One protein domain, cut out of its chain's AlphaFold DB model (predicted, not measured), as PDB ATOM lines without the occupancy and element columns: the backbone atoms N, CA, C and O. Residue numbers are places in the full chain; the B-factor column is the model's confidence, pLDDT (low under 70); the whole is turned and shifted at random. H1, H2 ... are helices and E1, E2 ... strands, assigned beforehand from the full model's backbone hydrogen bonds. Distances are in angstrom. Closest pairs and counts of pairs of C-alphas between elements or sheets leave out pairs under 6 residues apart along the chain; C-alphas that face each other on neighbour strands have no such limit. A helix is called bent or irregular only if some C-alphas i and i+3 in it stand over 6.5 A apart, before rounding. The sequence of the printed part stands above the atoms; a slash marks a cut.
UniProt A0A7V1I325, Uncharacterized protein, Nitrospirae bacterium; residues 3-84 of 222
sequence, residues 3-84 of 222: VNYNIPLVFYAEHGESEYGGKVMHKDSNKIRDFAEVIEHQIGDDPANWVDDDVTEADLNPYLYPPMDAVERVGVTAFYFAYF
ATOM      1  N   VAL A   3     190.732 180.998 246.166       94.06
ATOM      2  CA  VAL A   3     189.849 182.099 246.589       94.06
ATOM      3  C   VAL A   3     189.994 183.345 245.703       94.06
ATOM      4  O   VAL A   3     188.992 183.903 245.264       94.06
ATOM      5  N   ASN A   4     191.228 183.751 245.385       93.44
ATOM      6  CA  ASN A   4     191.512 184.956 244.591       93.44
ATOM      7  C   ASN A   4     190.987 184.847 243.153       93.44
ATOM      8  O   ASN A   4     190.607 185.850 242.557       93.44
ATOM      9  N   TYR A   5     190.948 183.630 242.610       96.06
ATOM     10  CA  TYR A   5     190.465 183.350 241.257       96.06
ATOM     11  C   TYR A   5     189.035 182.787 241.225       96.06
ATOM     12  O   TYR A   5     188.557 182.420 240.156       96.06
ATOM     13  N   ASN A   6     188.346 182.734 242.371       96.62
ATOM     14  CA  ASN A   6     187.022 182.122 242.533       96.62
ATOM     15  C   ASN A   6     186.946 180.691 241.956       96.62
ATOM     16  O   ASN A   6     186.001 180.344 241.251       96.62
ATOM     17  N   ILE A   7     187.962 179.871 242.234       97.50
ATOM     18  CA  ILE A   7     188.029 178.466 241.819       97.50
ATOM     19  C   ILE A   7     187.414 177.606 242.935       97.50
ATOM     20  O   ILE A   7     188.030 177.487 243.995       97.50
ATOM     21  N   PRO A   8     186.239 176.985 242.726       97.00
ATOM     22  CA  PRO A   8     185.542 176.236 243.775       97.00
ATOM     23  C   PRO A   8     186.059 174.803 243.952       97.00
ATOM     24  O   PRO A   8     185.673 174.123 244.894       97.00
ATOM     25  N   LEU A   9     186.903 174.304 243.047       96.69
ATOM     26  CA  LEU A   9     187.328 172.908 243.041       96.69
ATOM     27  C   LEU A   9     188.834 172.802 242.839       96.69
ATOM     28  O   LEU A   9     189.373 173.313 241.858       96.69
ATOM     29  N   VAL A  10     189.496 172.106 243.758       96.00
ATOM     30  CA  VAL A  10     190.936 171.849 243.721       96.00
ATOM     31  C   VAL A  10     191.176 170.353 243.873       96.00
ATOM     32  O   VAL A  10     190.532 169.694 244.687       96.00
ATOM     33  N   PHE A  11     192.124 169.824 243.107       96.19
ATOM     34  CA  PHE A  11     192.635 168.474 243.299       96.19
ATOM     35  C   PHE A  11     194.093 168.540 243.729       96.19
ATOM     36  O   PHE A  11     194.913 169.180 243.073       96.19
ATOM     37  N   TYR A  12     194.391 167.865 244.829       94.19
ATOM     38  CA  TYR A  12     195.740 167.496 245.228       94.19
ATOM     39  C   TYR A  12     196.018 166.077 244.751       94.19
ATOM     40  O   TYR A  12     195.099 165.359 244.363       94.19
ATOM     41  N   ALA A  13     197.285 165.688 244.752       93.88
ATOM     42  CA  ALA A  13     197.717 164.381 244.296       93.88
ATOM     43  C   ALA A  13     197.158 163.264 245.203       93.88
ATOM     44  O   ALA A  13     196.048 162.763 244.991       93.88
ATOM     45  N   GLU A  14     197.881 162.922 246.255       93.69
ATOM     46  CA  GLU A  14     197.548 161.859 247.186       93.69
ATOM     47  C   GLU A  14     197.506 162.327 248.638       93.69
ATOM     48  O   GLU A  14     198.092 163.342 249.017       93.69
ATOM     49  N   HIS A  15     196.806 161.553 249.464       94.12
ATOM     50  CA  HIS A  15     196.850 161.712 250.907       94.12
ATOM     51  C   HIS A  15     198.015 160.882 251.462       94.12
ATOM     52  O   HIS A  15     197.948 159.649 251.510       94.12
ATOM     53  N   GLY A  16     199.094 161.568 251.849       90.38
ATOM     54  CA  GLY A  16     200.374 160.948 252.206       90.38
ATOM     55  C   GLY A  16     200.267 159.898 253.312       90.38
ATOM     56  O   GLY A  16     200.805 158.804 253.161       90.38
ATOM     57  N   GLU A  17     199.498 160.169 254.370       91.44
ATOM     58  CA  GLU A  17     199.355 159.240 255.499       91.44
ATOM     59  C   GLU A  17     198.702 157.915 255.079       91.44
ATOM     60  O   GLU A  17     199.107 156.845 255.530       91.44
ATOM     61  N   SER A  18     197.714 157.949 254.175       91.12
ATOM     62  CA  SER A  18     197.068 156.714 253.712       91.12
ATOM     63  C   SER A  18     197.877 155.961 252.657       91.12
ATOM     64  O   SER A  18     197.787 154.739 252.610       91.12
ATOM     65  N   GLU A  19     198.653 156.656 251.822       89.69
ATOM     66  CA  GLU A  19     199.450 156.017 250.761       89.69
ATOM     67  C   GLU A  19     200.810 155.507 251.253       89.69
ATOM     68  O   GLU A  19     201.321 154.504 250.750       89.69
ATOM     69  N   TYR A  20     201.412 156.186 252.231       87.38
ATOM     70  CA  TYR A  20     202.790 155.931 252.657       87.38
ATOM     71  C   TYR A  20     202.926 155.383 254.077       87.38
ATOM     72  O   TYR A  20     204.037 155.046 254.481       87.38
ATOM     73  N   GLY A  21     201.814 155.195 254.792       85.12
ATOM     74  CA  GLY A  21     201.792 154.478 256.065       85.12
ATOM     75  C   GLY A  21     201.978 155.383 257.279       85.12
ATOM     76  O   GLY A  21     202.941 155.235 258.027       85.12
ATOM     77  N   GLY A  22     201.015 156.272 257.493       86.94
ATOM     78  CA  GLY A  22     200.951 157.164 258.640       86.94
ATOM     79  C   GLY A  22     199.550 157.248 259.257       86.94
ATOM     80  O   GLY A  22     198.728 156.335 259.103       86.94
ATOM     81  N   LYS A  23     199.282 158.300 260.034       88.06
ATOM     82  CA  LYS A  23     198.079 158.380 260.874       88.06
ATOM     83  C   LYS A  23     196.929 159.058 260.131       88.06
ATOM     84  O   LYS A  23     196.900 160.266 259.946       88.06
ATOM     85  N   VAL A  24     195.920 158.272 259.773       90.62
ATOM     86  CA  VAL A  24     194.665 158.791 259.213       90.62
ATOM     87  C   VAL A  24     193.769 159.292 260.353       90.62
ATOM     88  O   VAL A  24     193.362 158.495 261.202       90.62
ATOM     89  N   MET A  25     193.470 160.595 260.397       88.44
ATOM     90  CA  MET A  25     192.741 161.210 261.523       88.44
ATOM     91  C   MET A  25     191.221 161.078 261.390       88.44
ATOM     92  O   MET A  25     190.518 160.921 262.394       88.44
ATOM     93  N   HIS A  26     190.701 161.073 260.161       90.44
ATOM     94  CA  HIS A  26     189.271 161.019 259.880       90.44
ATOM     95  C   HIS A  26     188.914 159.971 258.822       90.44
ATOM     96  O   HIS A  26     189.739 159.456 258.073       90.44
ATOM     97  N   LYS A  27     187.625 159.629 258.749       91.50
ATOM     98  CA  LYS A  27     187.122 158.648 257.775       91.50
ATOM     99  C   LYS A  27     187.312 159.109 256.324       91.50
ATOM    100  O   LYS A  27     187.519 158.270 255.454       91.50
ATOM    101  N   ASP A  28     187.209 160.416 256.084       93.81
ATOM    102  CA  ASP A  28     187.242 161.013 254.746       93.81
ATOM    103  C   ASP A  28     188.586 161.696 254.419       93.81
ATOM    104  O   ASP A  28     188.686 162.340 253.376       93.81
ATOM    105  N   SER A  29     189.631 161.537 255.245       93.44
ATOM    106  CA  SER A  29     190.955 162.164 255.033       93.44
ATOM    107  C   SER A  29     191.596 161.767 253.707       93.44
ATOM    108  O   SER A  29     192.224 162.569 253.029       93.44
ATOM    109  N   ASN A  30     191.383 160.524 253.268       93.12
ATOM    110  CA  ASN A  30     191.888 160.065 251.975       93.12
ATOM    111  C   ASN A  30     191.115 160.643 250.777       93.12
ATOM    112  O   ASN A  30     191.506 160.412 249.636       93.12
ATOM    113  N   LYS A  31     190.013 161.363 251.021       95.81
ATOM    114  CA  LYS A  31     189.128 161.942 250.010       95.81
ATOM    115  C   LYS A  31     189.228 163.458 249.978       95.81
ATOM    116  O   LYS A  31     189.437 164.018 248.906       95.81
ATOM    117  N   ILE A  32     189.002 164.108 251.114       95.12
ATOM    118  CA  ILE A  32     188.917 165.562 251.250       95.12
ATOM    119  C   ILE A  32     190.179 166.038 251.953       95.12
ATOM    120  O   ILE A  32     190.562 165.486 252.979       95.12
ATOM    121  N   ARG A  33     190.809 167.076 251.403       92.31
ATOM    122  CA  ARG A  33     191.963 167.703 252.039       92.31
ATOM    123  C   ARG A  33     191.483 168.594 253.174       92.31
ATOM    124  O   ARG A  33     190.928 169.665 252.927       92.31
ATOM    125  N   ASP A  34     191.704 168.128 254.393       88.31
ATOM    126  CA  ASP A  34     191.361 168.844 255.611       88.31
ATOM    127  C   ASP A  34     192.459 169.858 255.971       88.31
ATOM    128  O   ASP A  34     193.653 169.561 255.910       88.31
ATOM    129  N   PHE A  35     192.056 171.082 256.314       84.88
ATOM    130  CA  PHE A  35     192.987 172.139 256.701       84.88
ATOM    131  C   PHE A  35     193.744 171.801 257.992       84.88
ATOM    132  O   PHE A  35     194.958 171.988 258.048       84.88
ATOM    133  N   ALA A  36     193.048 171.275 259.002       84.12
ATOM    134  CA  ALA A  36     193.647 170.925 260.282       84.12
ATOM    135  C   ALA A  36     194.664 169.792 260.119       84.12
ATOM    136  O   ALA A  36     195.755 169.880 260.672       84.12
ATOM    137  N   GLU A  37     194.367 168.785 259.290       87.56
ATOM    138  CA  GLU A  37     195.330 167.713 258.998       87.56
ATOM    139  C   GLU A  37     196.568 168.221 258.258       87.56
ATOM    140  O   GLU A  37     197.668 167.727 258.489       87.56
ATOM    141  N   VAL A  38     196.425 169.213 257.371       87.12
ATOM    142  CA  VAL A  38     197.594 169.816 256.714       87.12
ATOM    143  C   VAL A  38     198.466 170.545 257.732       87.12
ATOM    144  O   VAL A  38     199.684 170.386 257.702       87.12
ATOM    145  N   ILE A  39     197.856 171.316 258.633       85.06
ATOM    146  CA  ILE A  39     198.589 172.013 259.691       85.06
ATOM    147  C   ILE A  39     199.277 170.998 260.614       85.06
ATOM    148  O   ILE A  39     200.467 171.128 260.859       85.06
ATOM    149  N   GLU A  40     198.581 169.946 261.053       83.38
ATOM    150  CA  GLU A  40     199.126 168.949 261.986       83.38
ATOM    151  C   GLU A  40     200.212 168.062 261.354       83.38
ATOM    152  O   GLU A  40     201.270 167.874 261.950       83.38
ATOM    153  N   HIS A  41     199.977 167.515 260.158       83.56
ATOM    154  CA  HIS A  41     200.868 166.509 259.569       83.56
ATOM    155  C   HIS A  41     201.945 167.083 258.643       83.56
ATOM    156  O   HIS A  41     203.021 166.501 258.542       83.56
ATOM    157  N   GLN A  42     201.662 168.172 257.918       82.75
ATOM    158  CA  GLN A  42     202.583 168.687 256.889       82.75
ATOM    159  C   GLN A  42     203.386 169.888 257.375       82.75
ATOM    160  O   GLN A  42     204.549 170.022 257.005       82.75
ATOM    161  N   ILE A  43     202.767 170.763 258.167       85.38
ATOM    162  CA  ILE A  43     203.408 171.990 258.651       85.38
ATOM    163  C   ILE A  43     203.970 171.772 260.062       85.38
ATOM    164  O   ILE A  43     205.093 172.177 260.345       85.38
ATOM    165  N   GLY A  44     203.225 171.083 260.928       85.00
ATOM    166  CA  GLY A  44     203.616 170.759 262.301       85.00
ATOM    167  C   GLY A  44     203.471 171.913 263.301       85.00
ATOM    168  O   GLY A  44     203.741 171.714 264.483       85.00
ATOM    169  N   ASP A  45     203.049 173.095 262.846       87.00
ATOM    170  CA  ASP A  45     202.827 174.309 263.639       87.00
ATOM    171  C   ASP A  45     201.920 175.285 262.860       87.00
ATOM    172  O   ASP A  45     201.658 175.085 261.672       87.00
ATOM    173  N   ASP A  46     201.439 176.347 263.504       88.75
ATOM    174  CA  ASP A  46     200.884 177.504 262.800       88.75
ATOM    175  C   ASP A  46     202.044 178.334 262.217       88.75
ATOM    176  O   ASP A  46     202.856 178.843 262.995       88.75
ATOM    177  N   PRO A  47     202.141 178.517 260.881       90.94
ATOM    178  CA  PRO A  47     203.220 179.296 260.280       90.94
ATOM    179  C   PRO A  47     203.352 180.705 260.856       90.94
ATOM    180  O   PRO A  47     204.456 181.235 260.898       90.94
ATOM    181  N   ALA A  48     202.261 181.315 261.337       89.50
ATOM    182  CA  ALA A  48     202.304 182.644 261.947       89.50
ATOM    183  C   ALA A  48     203.220 182.714 263.185       89.50
ATOM    184  O   ALA A  48     203.713 183.792 263.518       89.50
ATOM    185  N   ASN A  49     203.494 181.579 263.838       92.75
ATOM    186  CA  ASN A  49     204.425 181.495 264.962       92.75
ATOM    187  C   ASN A  49     205.898 181.628 264.542       92.75
ATOM    188  O   ASN A  49     206.758 181.761 265.410       92.75
ATOM    189  N   TRP A  50     206.206 181.583 263.243       94.06
ATOM    190  CA  TRP A  50     207.576 181.638 262.718       94.06
ATOM    191  C   TRP A  50     208.055 183.057 262.400       94.06
ATOM    192  O   TRP A  50     209.174 183.221 261.929       94.06
ATOM    193  N   VAL A  51     207.216 184.075 262.617       96.19
ATOM    194  CA  VAL A  51     207.596 185.476 262.397       96.19
ATOM    195  C   VAL A  51     208.617 185.911 263.446       96.19
ATOM    196  O   VAL A  51     208.363 185.812 264.648       96.19
ATOM    197  N   ASP A  52     209.738 186.456 262.982       96.44
ATOM    198  CA  ASP A  52     210.790 187.022 263.822       96.44
ATOM    199  C   ASP A  52     211.463 188.238 263.149       96.44
ATOM    200  O   ASP A  52     210.882 188.877 262.268       96.44
ATOM    201  N   ASP A  53     212.657 188.611 263.617       97.06
ATOM    202  CA  ASP A  53     213.406 189.757 263.090       97.06
ATOM    203  C   ASP A  53     213.909 189.540 261.642       97.06
ATOM    204  O   ASP A  53     214.162 190.521 260.937       97.06
ATOM    205  N   ASP A  54     214.027 188.285 261.189       96.88
ATOM    206  CA  ASP A  54     214.539 187.891 259.870       96.88
ATOM    207  C   ASP A  54     213.434 187.362 258.931       96.88
ATOM    208  O   ASP A  54     213.547 187.493 257.710       96.88
ATOM    209  N   VAL A  55     212.361 186.779 259.478       96.44
ATOM    210  CA  VAL A  55     211.241 186.186 258.734       96.44
ATOM    211  C   VAL A  55     209.987 187.033 258.901       96.44
ATOM    212  O   VAL A  55     209.394 187.111 259.977       96.44
ATOM    213  N   THR A  56     209.523 187.626 257.803       96.06
ATOM    214  CA  THR A  56     208.295 188.422 257.807       96.06
ATOM    215  C   THR A  56     207.066 187.567 257.511       96.06
ATOM    216  O   THR A  56     207.137 186.532 256.853       96.06
ATOM    217  N   GLU A  57     205.883 188.046 257.899       92.31
ATOM    218  CA  GLU A  57     204.609 187.414 257.522       92.31
ATOM    219  C   GLU A  57     204.466 187.247 255.995       92.31
ATOM    220  O   GLU A  57     203.901 186.267 255.508       92.31
ATOM    221  N   ALA A  58     205.030 188.175 255.213       92.94
ATOM    222  CA  ALA A  58     204.982 188.105 253.758       92.94
ATOM    223  C   ALA A  58     205.795 186.926 253.194       92.94
ATOM    224  O   ALA A  58     205.398 186.354 252.172       92.94
ATOM    225  N   ASP A  59     206.880 186.536 253.865       94.88
ATOM    226  CA  ASP A  59     207.698 185.375 253.498       94.88
ATOM    227  C   ASP A  59     206.947 184.058 253.747       94.88
ATOM    228  O   ASP A  59     207.170 183.060 253.062       94.88
ATOM    229  N   LEU A  60     205.981 184.077 254.672       93.25
ATOM    230  CA  LEU A  60     205.181 182.921 255.072       93.25
ATOM    231  C   LEU A  60     203.942 182.686 254.199       93.25
ATOM    232  O   LEU A  60     203.287 181.650 254.327       93.25
ATOM    233  N   ASN A  61     203.639 183.586 253.259       89.62
ATOM    234  CA  ASN A  61     202.501 183.474 252.338       89.62
ATOM    235  C   ASN A  61     202.304 182.087 251.678       89.62
ATOM    236  O   ASN A  61     201.148 181.707 251.475       89.62
ATOM    237  N   PRO A  62     203.350 181.310 251.321       88.25
ATOM    238  CA  PRO A  62     203.169 179.963 250.769       88.25
ATOM    239  C   PRO A  62     202.549 178.952 251.747       88.25
ATOM    240  O   PRO A  62     201.936 177.979 251.304       88.25
ATOM    241  N   TYR A  63     202.706 179.176 253.052       88.25
ATOM    242  CA  TYR A  63     202.239 178.297 254.127       88.25
ATOM    243  C   TYR A  63     200.915 178.772 254.735       88.25
ATOM    244  O   TYR A  63     200.174 177.977 255.314       88.25
ATOM    245  N   LEU A  64     200.591 180.058 254.572       87.50
ATOM    246  CA  LEU A  64     199.365 180.654 255.083       87.50
ATOM    247  C   LEU A  64     198.165 180.317 254.194       87.50
ATOM    248  O   LEU A  64     198.150 180.534 252.978       87.50
ATOM    249  N   TYR A  65     197.108 179.814 254.823       86.81
ATOM    250  CA  TYR A  65     195.835 179.614 254.146       86.81
ATOM    251  C   TYR A  65     195.038 180.915 254.059       86.81
ATOM    252  O   TYR A  65     195.154 181.781 254.925       86.81
ATOM    253  N   PRO A  66     194.188 181.061 253.026       89.38
ATOM    254  CA  PRO A  66     193.228 182.151 253.006       89.38
ATOM    255  C   PRO A  66     192.263 182.042 254.201       89.38
ATOM    256  O   PRO A  66     191.966 180.929 254.641       89.38
ATOM    257  N   PRO A  67     191.707 183.174 254.666       90.31
ATOM    258  CA  PRO A  67     190.661 183.183 255.682       90.31
ATOM    259  C   PRO A  67     189.508 182.227 255.342       90.31
ATOM    260  O   PRO A  67     189.045 182.181 254.197       90.31
ATOM    261  N   MET A  68     189.051 181.454 256.332       89.31
ATOM    262  CA  MET A  68     188.050 180.398 256.124       89.31
ATOM    263  C   MET A  68     186.699 180.935 255.633       89.31
ATOM    264  O   MET A  68     186.056 180.299 254.804       89.31
ATOM    265  N   ASP A  69     186.304 182.139 256.043       94.75
ATOM    266  CA  ASP A  69     185.106 182.821 255.539       94.75
ATOM    267  C   ASP A  69     185.186 183.095 254.024       94.75
ATOM    268  O   ASP A  69     184.206 182.958 253.287       94.75
ATOM    269  N   ALA A  70     186.374 183.424 253.515       95.00
ATOM    270  CA  ALA A  70     186.608 183.614 252.092       95.00
ATOM    271  C   ALA A  70     186.615 182.282 251.321       95.00
ATOM    272  O   ALA A  70     186.157 182.242 250.173       95.00
ATOM    273  N   VAL A  71     187.097 181.199 251.944       93.69
ATOM    274  CA  VAL A  71     187.010 179.822 251.420       93.69
ATOM    275  C   VAL A  71     185.545 179.397 251.293       93.69
ATOM    276  O   VAL A  71     185.136 178.940 250.222       93.69
ATOM    277  N   GLU A  72     184.744 179.625 252.335       94.38
ATOM    278  CA  GLU A  72     183.306 179.343 252.365       94.38
ATOM    279  C   GLU A  72     182.534 180.170 251.332       94.38
ATOM    280  O   GLU A  72     181.722 179.620 250.589       94.38
ATOM    281  N   ARG A  73     182.832 181.473 251.206       96.69
ATOM    282  CA  ARG A  73     182.203 182.369 250.217       96.69
ATOM    283  C   ARG A  73     182.355 181.861 248.785       96.69
ATOM    284  O   ARG A  73     181.433 181.992 247.983       96.69
ATOM    285  N   VAL A  74     183.537 181.356 248.438       96.94
ATOM    286  CA  VAL A  74     183.813 180.806 247.101       96.94
ATOM    287  C   VAL A  74     183.284 179.373 246.969       96.94
ATOM    288  O   VAL A  74     183.032 178.919 245.855       96.94
ATOM    289  N   GLY A  75     183.089 178.673 248.090       95.81
ATOM    290  CA  GLY A  75     182.701 177.266 248.119       95.81
ATOM    291  C   GLY A  75     183.844 176.344 247.700       95.81
ATOM    292  O   GLY A  75     183.610 175.368 246.988       95.81
ATOM    293  N   VAL A  76     185.087 176.671 248.079       95.69
ATOM    294  CA  VAL A  76     186.259 175.876 247.682       95.69
ATOM    295  C   VAL A  76     186.217 174.508 248.357       95.69
ATOM    296  O   VAL A  76     186.216 174.408 249.578       95.69
ATOM    297  N   THR A  77     186.253 173.453 247.552       94.50
ATOM    298  CA  THR A  77     186.435 172.075 248.008       94.50
ATOM    299  C   THR A  77     187.721 171.510 247.420       94.50
ATOM    300  O   THR A  77     187.944 171.579 246.208       94.50
ATOM    301  N   ALA A  78     188.565 170.943 248.277       95.19
ATOM    302  CA  ALA A  78     189.806 170.296 247.879       95.19
ATOM    303  C   ALA A  78     189.692 168.778 248.057       95.19
ATOM    304  O   ALA A  78     189.413 168.296 249.153       95.19
ATOM    305  N   PHE A  79     189.923 168.027 246.982       97.06
ATOM    306  CA  PHE A  79     189.944 166.566 247.005       97.06
ATOM    307  C   PHE A  79     191.342 166.022 246.727       97.06
ATOM    308  O   PHE A  79     192.148 166.667 246.057       97.06
ATOM    309  N   TYR A  80     191.599 164.796 247.169       96.94
ATOM    310  CA  TYR A  80     192.729 164.008 246.696       96.94
ATOM    311  C   TYR A  80     192.337 163.238 245.436       96.94
ATOM    312  O   TYR A  80     191.338 162.519 245.402       96.94
ATOM    313  N   PHE A  81     193.134 163.378 244.382       95.94
ATOM    314  CA  PHE A  81     192.956 162.659 243.126       95.94
ATOM    315  C   PHE A  81     193.080 161.145 243.331       95.94
ATOM    316  O   PHE A  81     192.297 160.385 242.755       95.94
ATOM    317  N   ALA A  82     193.987 160.734 244.227       95.25
ATOM    318  CA  ALA A  82     194.211 159.350 244.642       95.25
ATOM    319  C   ALA A  82     192.937 158.620 245.119       95.25
ATOM    320  O   ALA A  82     192.834 157.400 245.006       95.25
ATOM    321  N   TYR A  83     191.935 159.361 245.612       95.38
ATOM    322  CA  TYR A  83     190.646 158.794 246.011       95.38
ATOM    323  C   TYR A  83     189.858 158.214 244.829       95.38
ATOM    324  O   TYR A  83     189.155 157.213 244.963       95.38
ATOM    325  N   PHE A  84     189.941 158.870 243.672       95.38
ATOM    326  CA  PHE A  84     189.176 158.511 242.477       95.38
ATOM    327  C   PHE A  84     189.970 157.607 241.539       95.38
ATOM    328  O   PHE A  84     189.394 156.762 240.851       95.38
TER     329      PHE A  84
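This is residues 3 to 84 of the 222 residues of an uncharacterized protein of Nitrospirae bacterium (UniProt A0A7V1I325). A thin ribbon of two parallel strands, E1 and E2, forms one side of an open, loosely wound loop of chain, with H4 at the end where the strands begin and H1 beyond the end where E1 ends. H2 and then H3 follow each other along the other side of the loop, and residues 51 to 67, with no named element, turn at a far tip near Asp 53 and run back to H4. The printed part has 82 residues, with four named helices and two named strands in the order E1, H1, H2, H3, H4, E2; the class is mixed, helices and strands, with under half of the residues in named elements. The whole is only just loose, close to compact, with a radius of gyration of the C-alphas of 14.2 A, and the C-alphas span 43 by 31 by 17 A, an outline that is only just flat.

The sheet holds E1, residues 9 to 12, and E2, residues 77 to 80, which are parallel with 27 degrees between their directions. C-alphas 10 and 78 face each other at 4.6 A. N 12 and O 79 are within hydrogen-bond range at 2.8 A, as are N 79 and O 10 at 2.9 A. Between the strands along the chain come H1, residues 16 to 20, H2, residues 35 to 43, H3, residues 47 to 50, and H4, residues 68 to 74; together they make a strand-helix-strand unit, two parallel neighbour strands with helices between them. H2 is apart from both strands. No helix touches another helix: H1 and H2 are only just apart, with closest C-alphas at 8.5 A, H2 and H3 meet only through their link, and H3 and H4 are apart. Every O i to N i+4 pair is within hydrogen-bond range in H1 and H4; in H2 it is 4 of 5, and H3 is too short for such a pair.

E1 begins at C-alpha 9 at (187.328, 172.908, 243.041) and is 10.2 A long; E2 is 10.3 A long and ends at C-alpha 80 at (192.729, 164.008, 246.696). H2, the longest helix by residues, begins at C-alpha 35 at (192.987, 172.139, 256.701) and measures 10.6 A. It is neither bent nor irregular, but only just: C-alphas 40 and 43 are 6.2 A apart. H4 measures 10.0 A, H1 5.6 A and H3 5.5 A.

The two C-alphas farthest apart, those of Asp 53 and Phe 84, are 44.6 A apart. The links H1 to H2, with 14 residues, and H3 to H4, with 17, are long; E1 to H1, H2 to H3 and H4 to E2 are tight. The printed part has no cut. The mean pLDDT of the printed part is 92.0, and no printed residue is under 70.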